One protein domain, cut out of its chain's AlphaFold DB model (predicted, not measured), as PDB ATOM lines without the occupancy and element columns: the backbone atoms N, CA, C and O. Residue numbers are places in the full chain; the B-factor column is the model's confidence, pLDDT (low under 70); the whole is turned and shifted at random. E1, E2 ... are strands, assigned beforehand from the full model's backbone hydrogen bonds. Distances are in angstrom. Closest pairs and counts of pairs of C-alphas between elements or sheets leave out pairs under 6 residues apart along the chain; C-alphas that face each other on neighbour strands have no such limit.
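AT A GLANCE: This is residues 29 to 151 of the 167 residues of an uncharacterized protein of Nocardioides sp. HLT2-9 (UniProt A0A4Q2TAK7). With little regular structure, two antiparallel sheets make a sandwich, E1-E2-E3-E6 facing E5-E4-E7, with long unnamed ends. Printed are 123 residues, 43 in seven named strands, E1 to E7 in order, all strand. It is compact, radius of gyration of the C-alphas 13.6 A, spanning 38 by 34 by 29 A.

HOW THE PARTS SIT: E1, residues 50 to 53, E2, 65 to 70, and E3, 75 to 80, form a meander, each the antiparallel neighbour of the one before. N 68 and O 77 are within hydrogen-bond range, 3.0 A. E6, 112 to 116, is an edge strand. E4, 87 to 94, is inner between E5, 99 to 104, and E7, 125 to 132; N 91 and O 128 are 2.9 A apart. E3 and E4 are closest at the C-alphas of Asp 80 and Val 88, 5.2 A.

IN THESE COORDINATES: E4 is 23.5 A long. C-alpha 50 is at (-73.777, 126.200, -10.860), C-alpha 132 at (-55.481, 127.509, -10.898).

THE WHOLE: The printed part has no cut; residues 133 to 151 are under pLDDT 70.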
ATOM      1  N   ASP A  29     -58.911 122.029   6.162       55.03
ATOM      2  CA  ASP A  29     -59.152 120.799   5.447       55.03
ATOM      3  C   ASP A  29     -58.311 120.925   4.186       55.03
ATOM      4  O   ASP A  29     -58.630 121.714   3.293       55.03
ATOM      5  N   GLY A  30     -57.148 120.276   4.224       57.22
ATOM      6  CA  GLY A  30     -56.093 120.455   3.247       57.22
ATOM      7  C   GLY A  30     -56.560 120.115   1.841       57.22
ATOM      8  O   GLY A  30     -57.698 119.724   1.595       57.22
ATOM      9  N   TYR A  31     -55.636 120.253   0.902       56.31
ATOM     10  CA  TYR A  31     -55.831 119.815  -0.470       56.31
ATOM     11  C   TYR A  31     -56.421 118.384  -0.516       56.31
ATOM     12  O   TYR A  31     -55.822 117.462   0.041       56.31
ATOM     13  N   GLN A  32     -57.583 118.198  -1.157       62.66
ATOM     14  CA  GLN A  32     -58.230 116.885  -1.295       62.66
ATOM     15  C   GLN A  32     -58.274 116.439  -2.760       62.66
ATOM     16  O   GLN A  32     -58.434 117.259  -3.666       62.66
ATOM     17  N   GLU A  33     -58.084 115.138  -2.986       56.78
ATOM     18  CA  GLU A  33     -58.021 114.541  -4.324       56.78
ATOM     19  C   GLU A  33     -59.421 114.258  -4.874       56.78
ATOM     20  O   GLU A  33     -60.269 113.719  -4.166       56.78
ATOM     21  N   THR A  34     -59.649 114.620  -6.136       68.00
ATOM     22  CA  THR A  34     -60.899 114.385  -6.864       68.00
ATOM     23  C   THR A  34     -60.879 113.028  -7.566       68.00
ATOM     24  O   THR A  34     -59.815 112.532  -7.941       68.00
ATOM     25  N   TYR A  35     -62.054 112.432  -7.778       76.88
ATOM     26  CA  TYR A  35     -62.224 111.285  -8.675       76.88
ATOM     27  C   TYR A  35     -63.016 111.683  -9.920       76.88
ATOM     28  O   TYR A  35     -63.806 112.629  -9.903       76.88
ATOM     29  N   ALA A  36     -62.784 110.954 -11.013       75.56
ATOM     30  CA  ALA A  36     -63.553 111.117 -12.237       75.56
ATOM     31  C   ALA A  36     -64.957 110.555 -12.040       75.56
ATOM     32  O   ALA A  36     -65.117 109.416 -11.596       75.56
ATOM     33  N   GLY A  37     -65.970 111.322 -12.417       64.81
ATOM     34  CA  GLY A  37     -67.330 110.816 -12.437       64.81
ATOM     35  C   GLY A  37     -68.239 111.633 -13.333       64.81
ATOM     36  O   GLY A  37     -67.970 112.786 -13.662       64.81
ATOM     37  N   ILE A  38     -69.325 110.996 -13.751       63.69
ATOM     38  CA  ILE A  38     -70.426 111.668 -14.428       63.69
ATOM     39  C   ILE A  38     -71.383 112.096 -13.313       63.69
ATOM     40  O   ILE A  38     -71.733 111.242 -12.492       63.69
ATOM     41  N   PRO A  39     -71.808 113.370 -13.248       60.00
ATOM     42  CA  PRO A  39     -72.879 113.757 -12.340       60.00
ATOM     43  C   PRO A  39     -74.065 112.823 -12.551       60.00
ATOM     44  O   PRO A  39     -74.408 112.544 -13.702       60.00
ATOM     45  N   SER A  40     -74.681 112.312 -11.478       55.88
ATOM     46  CA  SER A  40     -75.870 111.469 -11.626       55.88
ATOM     47  C   SER A  40     -76.872 112.236 -12.489       55.88
ATOM     48  O   SER A  40     -77.275 113.344 -12.132       55.88
ATOM     49  N   SER A  41     -77.180 111.700 -13.668       48.31
ATOM     50  CA  SER A  41     -77.659 112.424 -14.856       48.31
ATOM     51  C   SER A  41     -79.075 113.017 -14.754       48.31
ATOM     52  O   SER A  41     -79.690 113.327 -15.768       48.31
ATOM     53  N   SER A  42     -79.596 113.190 -13.543       49.97
ATOM     54  CA  SER A  42     -80.832 113.903 -13.211       49.97
ATOM     55  C   SER A  42     -80.606 115.190 -12.400       49.97
ATOM     56  O   SER A  42     -81.554 115.945 -12.229       49.97
ATOM     57  N   PHE A  43     -79.380 115.453 -11.925       50.53
ATOM     58  CA  PHE A  43     -79.021 116.615 -11.084       50.53
ATOM     59  C   PHE A  43     -77.640 117.207 -11.413       50.53
ATOM     60  O   PHE A  43     -77.052 117.904 -10.588       50.53
ATOM     61  N   GLY A  44     -77.074 116.899 -12.587       53.84
ATOM     62  CA  GLY A  44     -75.813 117.516 -13.007       53.84
ATOM     63  C   GLY A  44     -75.917 119.035 -12.948       53.84
ATOM     64  O   GLY A  44     -77.014 119.533 -13.163       53.84
ATOM     65  N   CYS A  45     -74.809 119.721 -12.631       58.44
ATOM     66  CA  CYS A  45     -74.720 121.178 -12.494       58.44
ATOM     67  C   CYS A  45     -75.617 121.900 -13.507       58.44
ATOM     68  O   CYS A  45     -75.202 122.145 -14.642       58.44
ATOM     69  N   ASP A  46     -76.849 122.201 -13.110       57.25
ATOM     70  CA  ASP A  46     -77.778 122.916 -13.961       57.25
ATOM     71  C   ASP A  46     -77.427 124.402 -13.905       57.25
ATOM     72  O   ASP A  46     -76.657 124.865 -13.051       57.25
ATOM     73  N   ASP A  47     -77.949 125.171 -14.853       54.12
ATOM     74  CA  ASP A  47     -77.613 126.592 -14.973       54.12
ATOM     75  C   ASP A  47     -78.025 127.413 -13.731       54.12
ATOM     76  O   ASP A  47     -77.566 128.541 -13.568       54.12
ATOM     77  N   PHE A  48     -78.853 126.859 -12.833       49.53
ATOM     78  CA  PHE A  48     -79.341 127.546 -11.636       49.53
ATOM     79  C   PHE A  48     -78.516 127.264 -10.378       49.53
ATOM     80  O   PHE A  48     -78.430 128.133  -9.517       49.53
ATOM     81  N   THR A  49     -77.906 126.085 -10.245       67.19
ATOM     82  CA  THR A  49     -77.113 125.706  -9.055       67.19
ATOM     83  C   THR A  49     -75.605 125.782  -9.273       67.19
ATOM     84  O   THR A  49     -74.821 125.558  -8.344       67.19
ATOM     85  N   SER A  50     -75.183 126.116 -10.492       75.88
ATOM     86  CA  SER A  50     -73.777 126.200 -10.860       75.88
ATOM     87  C   SER A  50     -73.258 127.634 -10.943       75.88
ATOM     88  O   SER A  50     -73.962 128.564 -11.325       75.88
ATOM     89  N   MET A  51     -71.989 127.821 -10.579       82.69
ATOM     90  CA  MET A  51     -71.250 129.047 -10.866       82.69
ATOM     91  C   MET A  51     -70.349 128.814 -12.065       82.69
ATOM     92  O   MET A  51     -69.599 127.836 -12.121       82.69
ATOM     93  N   LEU A  52     -70.397 129.760 -12.996       84.50
ATOM     94  CA  LEU A  52     -69.490 129.818 -14.126       84.50
ATOM     95  C   LEU A  52     -68.311 130.725 -13.791       84.50
ATOM     96  O   LEU A  52     -68.483 131.858 -13.343       84.50
ATOM     97  N   GLY A  53     -67.114 130.222 -14.051       82.75
ATOM     98  CA  GLY A  53     -65.909 131.025 -14.098       82.75
ATOM     99  C   GLY A  53     -65.798 131.712 -15.454       82.75
ATOM    100  O   GLY A  53     -65.802 131.021 -16.471       82.75
ATOM    101  N   LYS A  54     -65.714 133.045 -15.480       83.00
ATOM    102  CA  LYS A  54     -65.539 133.864 -16.695       83.00
ATOM    103  C   LYS A  54     -64.549 134.983 -16.428       83.00
ATOM    104  O   LYS A  54     -64.581 135.525 -15.332       83.00
ATOM    105  N   ASP A  55     -63.719 135.372 -17.388       77.62
ATOM    106  CA  ASP A  55     -62.760 136.472 -17.182       77.62
ATOM    107  C   ASP A  55     -63.467 137.828 -17.003       77.62
ATOM    108  O   ASP A  55     -62.968 138.736 -16.335       77.62
ATOM    109  N   THR A  56     -64.668 137.956 -17.564       77.06
ATOM    110  CA  THR A  56     -65.532 139.130 -17.488       77.06
ATOM    111  C   THR A  56     -66.983 138.726 -17.194       77.06
ATOM    112  O   THR A  56     -67.422 137.629 -17.540       77.06
ATOM    113  N   PRO A  57     -67.808 139.618 -16.617       72.38
ATOM    114  CA  PRO A  57     -69.225 139.335 -16.372       72.38
ATOM    115  C   PRO A  57     -70.090 139.317 -17.651       72.38
ATOM    116  O   PRO A  57     -71.316 139.267 -17.566       72.38
ATOM    117  N   SER A  58     -69.492 139.392 -18.844       78.81
ATOM    118  CA  SER A  58     -70.220 139.422 -20.113       78.81
ATOM    119  C   SER A  58     -70.919 138.089 -20.401       78.81
ATOM    120  O   SER A  58     -70.356 137.005 -20.233       78.81
ATOM    121  N   LEU A  59     -72.154 138.151 -20.910       77.50
ATOM    122  CA  LEU A  59     -72.881 136.959 -21.361       77.50
ATOM    123  C   LEU A  59     -72.170 136.252 -22.522       77.50
ATOM    124  O   LEU A  59     -72.236 135.029 -22.609       77.50
ATOM    125  N   ASN A  60     -71.443 137.009 -23.345       86.00
ATOM    126  CA  ASN A  60     -70.728 136.496 -24.514       86.00
ATOM    127  C   ASN A  60     -69.334 135.947 -24.181       86.00
ATOM    128  O   ASN A  60     -68.694 135.369 -25.054       86.00
ATOM    129  N   ASP A  61     -68.850 136.150 -22.955       79.38
ATOM    130  CA  ASP A  61     -67.567 135.607 -22.523       79.38
ATOM    131  C   ASP A  61     -67.719 134.108 -22.219       79.38
ATOM    132  O   ASP A  61     -68.566 133.746 -21.380       79.38
ATOM    133  N   PRO A  62     -66.991 133.217 -22.924       85.06
ATOM    134  CA  PRO A  62     -67.075 131.787 -22.679       85.06
ATOM    135  C   PRO A  62     -66.604 131.460 -21.263       85.06
ATOM    136  O   PRO A  62     -65.544 131.890 -20.818       85.06
ATOM    137  N   ALA A  63     -67.385 130.641 -20.561       86.69
ATOM    138  CA  ALA A  63     -66.974 130.161 -19.253       86.69
ATOM    139  C   ALA A  63     -65.740 129.262 -19.382       86.69
ATOM    140  O   ALA A  63     -65.770 128.269 -20.114       86.69
ATOM    141  N   TRP A  64     -64.685 129.596 -18.651       87.62
ATOM    142  CA  TRP A  64     -63.478 128.787 -18.553       87.62
ATOM    143  C   TRP A  64     -63.645 127.615 -17.584       87.62
ATOM    144  O   TRP A  64     -62.994 126.585 -17.720       87.62
ATOM    145  N   GLY A  65     -64.588 127.727 -16.652       87.50
ATOM    146  CA  GLY A  65     -64.851 126.704 -15.654       87.50
ATOM    147  C   GLY A  65     -66.290 126.712 -15.186       87.50
ATOM    148  O   GLY A  65     -67.030 127.678 -15.381       87.50
ATOM    149  N   GLN A  66     -66.681 125.622 -14.549       88.06
ATOM    150  CA  GLN A  66     -67.969 125.490 -13.893       88.06
ATOM    151  C   GLN A  66     -67.790 124.728 -12.588       88.06
ATOM    152  O   GLN A  66     -66.980 123.807 -12.498       88.06
ATOM    153  N   ALA A  67     -68.553 125.111 -11.574       87.19
ATOM    154  CA  ALA A  67     -68.656 124.328 -10.362       87.19
ATOM    155  C   ALA A  67     -70.078 124.346  -9.814       87.19
ATOM    156  O   ALA A  67     -70.794 125.331  -9.987       87.19
ATOM    157  N   CYS A  68     -70.477 123.281  -9.133       85.88
ATOM    158  CA  CYS A  68     -71.696 123.245  -8.337       85.88
ATOM    159  C   CYS A  68     -71.494 122.389  -7.086       85.88
ATOM    160  O   CYS A  68     -70.569 121.573  -7.014       85.88
ATOM    161  N   PHE A  69     -72.357 122.601  -6.094       84.25
ATOM    162  CA  PHE A  69     -72.352 121.861  -4.840       84.25
ATOM    163  C   PHE A  69     -73.705 121.204  -4.603       84.25
ATOM    164  O   PHE A  69     -74.738 121.875  -4.648       84.25
ATOM    165  N   TYR A  70     -73.690 119.906  -4.318       80.62
ATOM    166  CA  TYR A  70     -74.874 119.124  -4.017       80.62
ATOM    167  C   TYR A  70     -74.928 118.804  -2.524       80.62
ATOM    168  O   TYR A  70     -74.176 117.978  -2.010       80.62
ATOM    169  N   PHE A  71     -75.841 119.474  -1.821       74.56
ATOM    170  CA  PHE A  71     -75.955 119.409  -0.361       74.56
ATOM    171  C   PHE A  71     -76.452 118.054   0.167       74.56
ATOM    172  O   PHE A  71     -76.166 117.708   1.309       74.56
ATOM    173  N   ASP A  72     -77.208 117.283  -0.621       74.81
ATOM    174  CA  ASP A  72     -77.722 115.981  -0.170       74.81
ATOM    175  C   ASP A  72     -76.606 114.956   0.045       74.81
ATOM    176  O   ASP A  72     -76.676 114.155   0.980       74.81
ATOM    177  N   THR A  73     -75.587 114.997  -0.815       78.75
ATOM    178  CA  THR A  73     -74.453 114.068  -0.799       78.75
ATOM    179  C   THR A  73     -73.157 114.726  -0.351       78.75
ATOM    180  O   THR A  73     -72.158 114.024  -0.236       78.75
ATOM    181  N   ASP A  74     -73.161 116.030  -0.055       82.62
ATOM    182  CA  ASP A  74     -71.958 116.792   0.276       82.62
ATOM    183  C   ASP A  74     -70.906 116.745  -0.860       82.62
ATOM    184  O   ASP A  74     -69.696 116.711  -0.626       82.62
ATOM    185  N   GLU A  75     -71.350 116.747  -2.119       85.62
ATOM    186  CA  GLU A  75     -70.479 116.597  -3.290       85.62
ATOM    187  C   GLU A  75     -70.282 117.896  -4.067       85.62
ATOM    188  O   GLU A  75     -71.224 118.591  -4.439       85.62
ATOM    189  N   TRP A  76     -69.028 118.181  -4.388       87.50
ATOM    190  CA  TRP A  76     -68.634 119.195  -5.348       87.50
ATOM    191  C   TRP A  76     -68.414 118.579  -6.706       87.50
ATOM    192  O   TRP A  76     -67.735 117.563  -6.828       87.50
ATOM    193  N   TYR A  77     -68.896 119.279  -7.716       88.25
ATOM    194  CA  TYR A  77     -68.626 118.997  -9.110       88.25
ATOM    195  C   TYR A  77     -67.856 120.183  -9.658       88.25
ATOM    196  O   TYR A  77     -68.299 121.323  -9.531       88.25
ATOM    197  N   VAL A  78     -66.682 119.922 -10.218       88.62
ATOM    198  CA  VAL A  78     -65.791 120.942 -10.763       88.62
ATOM    199  C   VAL A  78     -65.409 120.523 -12.170       88.62
ATOM    200  O   VAL A  78     -64.874 119.436 -12.372       88.62
ATOM    201  N   LEU A  79     -65.679 121.391 -13.134       88.12
ATOM    202  CA  LEU A  79     -65.373 121.182 -14.536       88.12
ATOM    203  C   LEU A  79     -64.439 122.284 -15.010       88.12
ATOM    204  O   LEU A  79     -64.788 123.469 -14.980       88.12
ATOM    205  N   ASP A  80     -63.280 121.875 -15.499       89.00
ATOM    206  CA  ASP A  80     -62.472 122.708 -16.369       89.00
ATOM    207  C   ASP A  80     -63.017 122.622 -17.798       89.00
ATOM    208  O   ASP A  80     -63.190 121.531 -18.345       89.00
ATOM    209  N   LYS A  81     -63.354 123.763 -18.399       89.06
ATOM    210  CA  LYS A  81     -63.942 123.821 -19.744       89.06
ATOM    211  C   LYS A  81     -62.905 124.155 -20.811       89.06
ATOM    212  O   LYS A  81     -63.223 124.032 -21.995       89.06
ATOM    213  N   GLN A  82     -61.697 124.576 -20.436       87.81
ATOM    214  CA  GLN A  82     -60.689 125.073 -21.366       87.81
ATOM    215  C   GLN A  82     -59.395 124.266 -21.281       87.81
ATOM    216  O   GLN A  82     -58.808 124.070 -20.230       87.81
ATOM    217  N   SER A  83     -58.894 123.823 -22.434       88.31
ATOM    218  CA  SER A  83     -57.587 123.161 -22.518       88.31
ATOM    219  C   SER A  83     -56.453 124.193 -22.627       88.31
ATOM    220  O   SER A  83     -55.715 124.197 -23.613       88.31
ATOM    221  N   ASP A  84     -56.320 125.089 -21.648       83.25
ATOM    222  CA  ASP A  84     -55.342 126.194 -21.652       83.25
ATOM    223  C   ASP A  84     -54.106 125.941 -20.758       83.25
ATOM    224  O   ASP A  84     -53.225 126.794 -20.629       83.25
ATOM    225  N   GLY A  85     -54.017 124.753 -20.150       80.94
ATOM    226  CA  GLY A  85     -52.943 124.378 -19.226       80.94
ATOM    227  C   GLY A  85     -53.113 124.947 -17.814       80.94
ATOM    228  O   GLY A  85     -52.233 124.758 -16.968       80.94
ATOM    229  N   ARG A  86     -54.224 125.632 -17.537       81.94
ATOM    230  CA  ARG A  86     -54.676 125.943 -16.184       81.94
ATOM    231  C   ARG A  86     -55.588 124.816 -15.704       81.94
ATOM    232  O   ARG A  86     -55.876 123.868 -16.423       81.94
ATOM    233  N   SER A  87     -55.917 124.862 -14.423       83.31
ATOM    234  CA  SER A  87     -56.959 124.025 -13.838       83.31
ATOM    235  C   SER A  87     -58.036 124.926 -13.257       83.31
ATOM    236  O   SER A  87     -57.784 126.095 -12.953       83.31
ATOM    237  N   VAL A  88     -59.216 124.380 -13.009       85.06
ATOM    238  CA  VAL A  88     -60.272 125.063 -12.257       85.06
ATOM    239  C   VAL A  88     -60.223 124.658 -10.789       85.06
ATOM    240  O   VAL A  88     -59.891 123.521 -10.454       85.06
ATOM    241  N   GLY A  89     -60.539 125.581  -9.883       86.06
ATOM    242  CA  GLY A  89     -60.667 125.272  -8.465       86.06
ATOM    243  C   GLY A  89     -61.818 125.998  -7.784       86.06
ATOM    244  O   GLY A  89     -62.206 127.095  -8.178       86.06
ATOM    245  N   VAL A  90     -62.334 125.380  -6.724       86.69
ATOM    246  CA  VAL A  90     -63.339 125.947  -5.829       86.69
ATOM    247  C   VAL A  90     -62.719 126.174  -4.467       86.69
ATOM    248  O   VAL A  90     -62.296 125.232  -3.796       86.69
ATOM    249  N   GLN A  91     -62.699 127.425  -4.029       86.06
ATOM    250  CA  GLN A  91     -62.382 127.748  -2.649       86.06
ATOM    251  C   GLN A  91     -63.673 127.853  -1.854       86.06
ATOM    252  O   GLN A  91     -64.580 128.581  -2.249       86.06
ATOM    253  N   TRP A  92     -63.731 127.176  -0.713       86.81
ATOM    254  CA  TRP A  92     -64.895 127.176   0.162       86.81
ATOM    255  C   TRP A  92     -64.506 127.533   1.596       86.81
ATOM    256  O   TRP A  92     -63.365 127.349   2.026       86.81
ATOM    257  N   ARG A  93     -65.472 128.046   2.351       86.31
ATOM    258  CA  ARG A  93     -65.389 128.240   3.800       86.31
ATOM    259  C   ARG A  93     -66.766 128.164   4.433       86.31
ATOM    260  O   ARG A  93     -67.750 128.565   3.816       86.31
ATOM    261  N   LEU A  94     -66.826 127.709   5.675       86.19
ATOM    262  CA  LEU A  94     -68.029 127.852   6.484       86.19
ATOM    263  C   LEU A  94     -68.284 129.331   6.786       86.19
ATOM    264  O   LEU A  94     -67.346 130.128   6.886       86.19
ATOM    265  N   ILE A  95     -69.556 129.716   6.904       83.75
ATOM    266  CA  ILE A  95     -69.936 131.111   7.191       83.75
ATOM    267  C   ILE A  95     -69.370 131.594   8.529       83.75
ATOM    268  O   ILE A  95     -68.991 132.761   8.631       83.75
ATOM    269  N   ASP A  96     -69.271 130.706   9.515       84.38
ATOM    270  CA  ASP A  96     -68.675 130.982  10.826       84.38
ATOM    271  C   ASP A  96     -67.134 131.073  10.796       84.38
ATOM    272  O   ASP A  96     -66.513 131.420  11.797       84.38
ATOM    273  N   GLY A  97     -66.509 130.769   9.653       86.00
ATOM    274  CA  GLY A  97     -65.060 130.770   9.472       86.00
ATOM    275  C   GLY A  97     -64.324 129.603  10.134       86.00
ATOM    276  O   GLY A  97     -63.097 129.578  10.083       86.00
ATOM    277  N   SER A  98     -65.028 128.634  10.726       87.12
ATOM    278  CA  SER A  98     -64.412 127.532  11.479       87.12
ATOM    279  C   SER A  98     -63.643 126.544  10.595       87.12
ATOM    280  O   SER A  98     -62.665 125.944  11.043       87.12
ATOM    281  N   ARG A  99     -64.058 126.385   9.330       86.25
ATOM    282  CA  ARG A  99     -63.404 125.530   8.327       86.25
ATOM    283  C   ARG A  99     -63.332 126.229   6.977       86.25
ATOM    284  O   ARG A  99     -64.237 126.970   6.592       86.25
ATOM    285  N   SER A 100     -62.277 125.935   6.231       87.69
ATOM    286  CA  SER A 100     -62.112 126.342   4.838       87.69
ATOM    287  C   SER A 100     -61.229 125.352   4.099       87.69
ATOM    288  O   SER A 100     -60.415 124.674   4.728       87.69
ATOM    289  N   GLY A 101     -61.336 125.329   2.778       85.69
ATOM    290  CA  GLY A 101     -60.510 124.475   1.940       85.69
ATOM    291  C   GLY A 101     -60.519 124.894   0.478       85.69
ATOM    292  O   GLY A 101     -61.155 125.877   0.083       85.69
ATOM    293  N   LEU A 102     -59.781 124.129  -0.321       84.38
ATOM    294  CA  LEU A 102     -59.697 124.288  -1.765       84.38
ATOM    295  C   LEU A 102     -59.880 122.931  -2.442       84.38
ATOM    296  O   LEU A 102     -59.232 121.948  -2.084       84.38
ATOM    297  N   ILE A 103     -60.736 122.919  -3.452       84.94
ATOM    298  CA  ILE A 103     -61.011 121.794  -4.339       84.94
ATOM    299  C   ILE A 103     -60.443 122.171  -5.698       84.94
ATOM    300  O   ILE A 103     -60.582 123.318  -6.116       84.94
ATOM    301  N   ARG A 104     -59.781 121.242  -6.381       83.38
ATOM    302  CA  ARG A 104     -59.176 121.507  -7.688       83.38
ATOM    303  C   ARG A 104     -59.536 120.406  -8.657       83.38
ATOM    304  O   ARG A 104     -59.409 119.239  -8.299       83.38
ATOM    305  N   ASP A 105     -59.866 120.784  -9.881       84.50
ATOM    306  CA  ASP A 105     -59.833 119.843 -10.981       84.50
ATOM    307  C   ASP A 105     -58.389 119.369 -11.229       84.50
ATOM    308  O   ASP A 105     -57.423 120.139 -11.268       84.50
ATOM    309  N   LYS A 106     -58.232 118.054 -11.312       79.00
ATOM    310  CA  LYS A 106     -56.969 117.374 -11.612       79.00
ATOM    311  C   LYS A 106     -57.059 116.515 -12.866       79.00
ATOM    312  O   LYS A 106     -56.039 115.973 -13.283       79.00
ATOM    313  N   LEU A 107     -58.257 116.355 -13.413       83.25
ATOM    314  CA  LEU A 107     -58.533 115.420 -14.493       83.25
ATOM    315  C   LEU A 107     -58.353 116.077 -15.860       83.25
ATOM    316  O   LEU A 107     -58.137 115.374 -16.844       83.25
ATOM    317  N   GLY A 108     -58.350 117.411 -15.891       82.62
ATOM    318  CA  GLY A 108     -58.113 118.202 -17.082       82.62
ATOM    319  C   GLY A 108     -59.411 118.588 -17.780       82.62
ATOM    320  O   GLY A 108     -60.512 118.177 -17.409       82.62
ATOM    321  N   ALA A 109     -59.252 119.392 -18.828       87.31
ATOM    322  CA  ALA A 109     -60.361 119.992 -19.549       87.31
ATOM    323  C   ALA A 109     -61.376 118.959 -20.067       87.31
ATOM    324  O   ALA A 109     -61.020 117.946 -20.672       87.31
ATOM    325  N   GLY A 110     -62.660 119.258 -19.873       87.25
ATOM    326  CA  GLY A 110     -63.788 118.455 -20.339       87.25
ATOM    327  C   GLY A 110     -64.164 117.286 -19.428       87.25
ATOM    328  O   GLY A 110     -65.133 116.588 -19.731       87.25
ATOM    329  N   VAL A 111     -63.453 117.072 -18.317       87.19
ATOM    330  CA  VAL A 111     -63.746 116.003 -17.357       87.19
ATOM    331  C   VAL A 111     -64.265 116.599 -16.052       87.19
ATOM    332  O   VAL A 111     -63.669 117.508 -15.484       87.19
ATOM    333  N   ASN A 112     -65.388 116.074 -15.557       85.00
ATOM    334  CA  ASN A 112     -65.901 116.463 -14.247       85.00
ATOM    335  C   ASN A 112     -65.072 115.801 -13.140       85.00
ATOM    336  O   ASN A 112     -65.008 114.573 -13.033       85.00
ATOM    337  N   SER A 113     -64.488 116.638 -12.293       87.62
ATOM    338  CA  SER A 113     -63.923 116.256 -11.008       87.62
ATOM    339  C   SER A 113     -65.011 116.273  -9.942       87.62
ATOM    340  O   SER A 113     -65.637 117.309  -9.718       87.62
ATOM    341  N   ILE A 114     -65.197 115.147  -9.253       86.94
ATOM    342  CA  ILE A 114     -66.105 115.042  -8.110       86.94
ATOM    343  C   ILE A 114     -65.288 114.980  -6.819       86.94
ATOM    344  O   ILE A 114     -64.287 114.259  -6.737       86.94
ATOM    345  N   LEU A 115     -65.708 115.740  -5.807       87.94
ATOM    346  CA  LEU A 115     -65.159 115.662  -4.456       87.94
ATOM    347  C   LEU A 115     -66.273 115.607  -3.415       87.94
ATOM    348  O   LEU A 115     -67.059 116.543  -3.300       87.94
ATOM    349  N   ASN A 116     -66.259 114.579  -2.573       85.88
ATOM    350  CA  ASN A 116     -67.089 114.547  -1.377       85.88
ATOM    351  C   ASN A 116     -66.426 115.317  -0.223       85.88
ATOM    352  O   ASN A 116     -65.260 115.077   0.110       85.88
ATOM    353  N   LYS A 117     -67.167 116.226   0.413       84.06
ATOM    354  CA  LYS A 117     -66.715 116.993   1.570       84.06
ATOM    355  C   LYS A 117     -67.757 116.977   2.677       84.06
ATOM    356  O   LYS A 117     -68.680 117.767   2.651       84.06
ATOM    357  N   SER A 118     -67.526 116.188   3.725       84.56
ATOM    358  CA  SER A 118     -68.428 116.182   4.883       84.56
ATOM    359  C   SER A 118     -68.455 117.537   5.610       84.56
ATOM    360  O   SER A 118     -67.463 117.955   6.241       84.56
ATOM    361  N   TYR A 119     -69.599 118.217   5.539       82.00
ATOM    362  CA  TYR A 119     -69.873 119.463   6.252       82.00
ATOM    363  C   TYR A 119     -70.644 119.193   7.549       82.00
ATOM    364  O   TYR A 119     -71.401 118.226   7.641       82.00
ATOM    365  N   PRO A 120     -70.472 120.015   8.602       82.94
ATOM    366  CA  PRO A 120     -71.278 119.851   9.801       82.94
ATOM    367  C   PRO A 120     -72.749 120.170   9.491       82.94
ATOM    368  O   PRO A 120     -73.053 121.140   8.792       82.94
ATOM    369  N   ASN A 121     -73.668 119.370  10.032       76.25
ATOM    370  CA  ASN A 121     -75.104 119.562   9.821       76.25
ATOM    371  C   ASN A 121     -75.555 120.979  10.212       76.25
ATOM    372  O   ASN A 121     -75.170 121.492  11.262       76.25
ATOM    373  N   GLY A 122     -76.402 121.589   9.379       75.62
ATOM    374  CA  GLY A 122     -76.957 122.925   9.630       75.62
ATOM    375  C   GLY A 122     -75.971 124.077   9.418       75.62
ATOM    376  O   GLY A 122     -76.301 125.217   9.735       75.62
ATOM    377  N   THR A 123     -74.779 123.806   8.885       74.94
ATOM    378  CA  THR A 123     -73.828 124.860   8.522       74.94
ATOM    379  C   THR A 123     -74.031 125.323   7.091       74.94
ATOM    380  O   THR A 123     -74.474 124.578   6.221       74.94
ATOM    381  N   ALA A 124     -73.696 126.585   6.854       81.12
ATOM    382  CA  ALA A 124     -73.723 127.177   5.533       81.12
ATOM    383  C   ALA A 124     -72.304 127.339   4.990       81.12
ATOM    384  O   ALA A 124     -71.370 127.668   5.732       81.12
ATOM    385  N   VAL A 125     -72.165 127.152   3.679       80.25
ATOM    386  CA  VAL A 125     -70.888 127.200   2.967       80.25
ATOM    387  C   VAL A 125     -70.888 128.398   2.023       80.25
ATOM    388  O   VAL A 125     -71.765 128.539   1.180       80.25
ATOM    389  N   LYS A 126     -69.872 129.255   2.134       83.44
ATOM    390  CA  LYS A 126     -69.532 130.264   1.123       83.44
ATOM    391  C   LYS A 126     -68.450 129.715   0.221       83.44
ATOM    392  O   LYS A 126     -67.499 129.107   0.711       83.44
ATOM    393  N   TRP A 127     -68.546 129.982  -1.071       85.31
ATOM    394  CA  TRP A 127     -67.566 129.485  -2.019       85.31
ATOM    395  C   TRP A 127     -67.392 130.413  -3.213       85.31
ATOM    396  O   TRP A 127     -68.178 131.331  -3.436       85.31
ATOM    397  N   ARG A 128     -66.299 130.202  -3.938       83.69
ATOM    398  CA  ARG A 128     -65.982 130.882  -5.190       83.69
ATOM    399  C   ARG A 128     -65.207 129.943  -6.097       83.69
ATOM    400  O   ARG A 128     -64.445 129.109  -5.609       83.69
ATOM    401  N   ILE A 129     -65.382 130.122  -7.397       84.75
ATOM    402  CA  ILE A 129     -64.590 129.453  -8.424       84.75
ATOM    403  C   ILE A 129     -63.432 130.367  -8.845       84.75
ATOM    404  O   ILE A 129     -63.567 131.589  -8.823       84.75
ATOM    405  N   GLY A 130     -62.288 129.796  -9.203       83.69
ATOM    406  CA  GLY A 130     -61.185 130.544  -9.805       83.69
ATOM    407  C   GLY A 130     -60.280 129.658 -10.643       83.69
ATOM    408  O   GLY A 130     -60.359 128.426 -10.594       83.69
ATOM    409  N   HIS A 131     -59.400 130.314 -11.390       79.38
ATOM    410  CA  HIS A 131     -58.346 129.640 -12.119       79.38
ATOM    411  C   HIS A 131     -57.183 129.264 -11.210       79.38
ATOM    412  O   HIS A 131     -56.787 129.966 -10.280       79.38
ATOM    413  N   CYS A 132     -56.610 128.124 -11.542       71.56
ATOM    414  CA  CYS A 132     -55.481 127.509 -10.898       71.56
ATOM    415  C   CYS A 132     -54.354 127.440 -11.925       71.56
ATOM    416  O   CYS A 132     -54.298 126.517 -12.735       71.56
ATOM    417  N   ASN A 133     -53.439 128.412 -11.913       66.88
ATOM    418  CA  ASN A 133     -52.241 128.305 -12.739       66.88
ATOM    419  C   ASN A 133     -51.272 127.304 -12.095       66.88
ATOM    420  O   ASN A 133     -50.586 127.627 -11.125       66.88
ATOM    421  N   THR A 134     -51.239 126.083 -12.623       60.66
ATOM    422  CA  THR A 134     -50.339 125.015 -12.168       60.66
ATOM    423  C   THR A 134     -48.965 125.071 -12.848       60.66
ATOM    424  O   THR A 134     -48.051 124.341 -12.452       60.66
ATOM    425  N   SER A 135     -48.774 125.970 -13.823       54.94
ATOM    426  CA  SER A 135     -47.492 126.168 -14.499       54.94
ATOM    427  C   SER A 135     -46.421 126.650 -13.513       54.94
ATOM    428  O   SER A 135     -46.620 127.593 -12.741       54.94
ATOM    429  N   GLY A 136     -45.270 125.972 -13.512       53.81
ATOM    430  CA  GLY A 136     -44.140 126.278 -12.629       53.81
ATOM    431  C   GLY A 136     -44.236 125.700 -11.211       53.81
ATOM    432  O   GLY A 136     -43.559 126.198 -10.316       53.81
ATOM    433  N   GLY A 137     -45.068 124.677 -10.978       47.44
ATOM    434  CA  GLY A 137     -45.111 123.957  -9.695       47.44
ATOM    435  C   GLY A 137     -45.779 124.728  -8.554       47.44
ATOM    436  O   GLY A 137     -45.664 124.341  -7.391       47.44
ATOM    437  N   LYS A 138     -46.491 125.818  -8.861       54.06
ATOM    438  CA  LYS A 138     -47.262 126.560  -7.863       54.06
ATOM    439  C   LYS A 138     -48.478 125.735  -7.447       54.06
ATOM    440  O   LYS A 138     -49.330 125.378  -8.259       54.06
ATOM    441  N   THR A 139     -48.564 125.429  -6.157       53.59
ATOM    442  CA  THR A 139     -49.781 124.897  -5.548       53.59
ATOM    443  C   THR A 139     -50.846 125.978  -5.576       53.59
ATOM    444  O   THR A 139     -50.584 127.113  -5.175       53.59
ATOM    445  N   CYS A 140     -52.054 125.631  -6.005       59.09
ATOM    446  CA  CYS A 140     -53.186 126.521  -5.826       59.09
ATOM    447  C   CYS A 140     -53.409 126.751  -4.336       59.09
ATOM    448  O   CYS A 140     -53.834 125.847  -3.623       59.09
ATOM    449  N   THR A 141     -53.085 127.943  -3.857       53.38
ATOM    450  CA  THR A 141     -53.340 128.349  -2.471       53.38
ATOM    451  C   THR A 141     -54.562 129.252  -2.366       53.38
ATOM    452  O   THR A 141     -55.121 129.394  -1.285       53.38
ATOM    453  N   ASN A 142     -55.013 129.822  -3.487       54.34
ATOM    454  CA  ASN A 142     -56.252 130.577  -3.607       54.34
ATOM    455  C   ASN A 142     -56.799 130.454  -5.033       54.34
ATOM    456  O   ASN A 142     -56.028 130.443  -5.988       54.34
ATOM    457  N   ALA A 143     -58.126 130.420  -5.159       54.88
ATOM    458  CA  ALA A 143     -58.809 130.781  -6.394       54.88
ATOM    459  C   ALA A 143     -58.567 132.285  -6.618       54.88
ATOM    460  O   ALA A 143     -59.138 133.110  -5.897       54.88
ATOM    461  N   SER A 144     -57.631 132.648  -7.499       49.06
ATOM    462  CA  SER A 144     -57.436 134.050  -7.878       49.06
ATOM    463  C   SER A 144     -58.594 134.513  -8.770       49.06
ATOM    464  O   SER A 144     -59.264 133.701  -9.404       49.06
ATOM    465  N   ASP A 145     -58.826 135.827  -8.770       46.19
ATOM    466  CA  ASP A 145     -59.623 136.573  -9.759       46.19
ATOM    467  C   ASP A 145     -61.139 136.728  -9.543       46.19
ATOM    468  O   ASP A 145     -61.769 137.465 -10.294       46.19
ATOM    469  N   PHE A 146     -61.728 136.197  -8.459       53.22
ATOM    470  CA  PHE A 146     -63.163 136.411  -8.181       53.22
ATOM    471  C   PHE A 146     -63.486 136.827  -6.743       53.22
ATOM    472  O   PHE A 146     -62.883 136.371  -5.756       53.22
ATOM    473  N   THR A 147     -64.479 137.714  -6.630       52.03
ATOM    474  CA  THR A 147     -65.134 138.082  -5.373       52.03
ATOM    475  C   THR A 147     -65.823 136.854  -4.781       52.03
ATOM    476  O   THR A 147     -66.318 135.990  -5.501       52.03
ATOM    477  N   TRP A 148     -65.827 136.738  -3.450       56.09
ATOM    478  CA  TRP A 148     -66.623 135.711  -2.781       56.09
ATOM    479  C   TRP A 148     -68.081 135.905  -3.174       56.09
ATOM    480  O   TRP A 148     -68.705 136.875  -2.747       56.09
ATOM    481  N   GLN A 149     -68.624 134.978  -3.951       53.97
ATOM    482  CA  GLN A 149     -70.063 134.832  -4.018       53.97
ATOM    483  C   GLN A 149     -70.506 134.403  -2.615       53.97
ATOM    484  O   GLN A 149     -69.847 133.588  -1.949       53.97
ATOM    485  N   ALA A 150     -71.570 135.020  -2.097       47.25
ATOM    486  CA  ALA A 150     -72.236 134.451  -0.942       47.25
ATOM    487  C   ALA A 150     -72.736 133.086  -1.410       47.25
ATOM    488  O   ALA A 150     -73.669 133.002  -2.197       47.25
ATOM    489  N   GLY A 151     -72.024 132.028  -1.018       45.56
ATOM    490  CA  GLY A 151     -72.501 130.680  -1.264       45.56
ATOM    491  C   GLY A 151     -73.892 130.585  -0.668       45.56
ATOM    492  O   GLY A 151     -74.146 131.096   0.428       45.56
TER     493      GLY A 151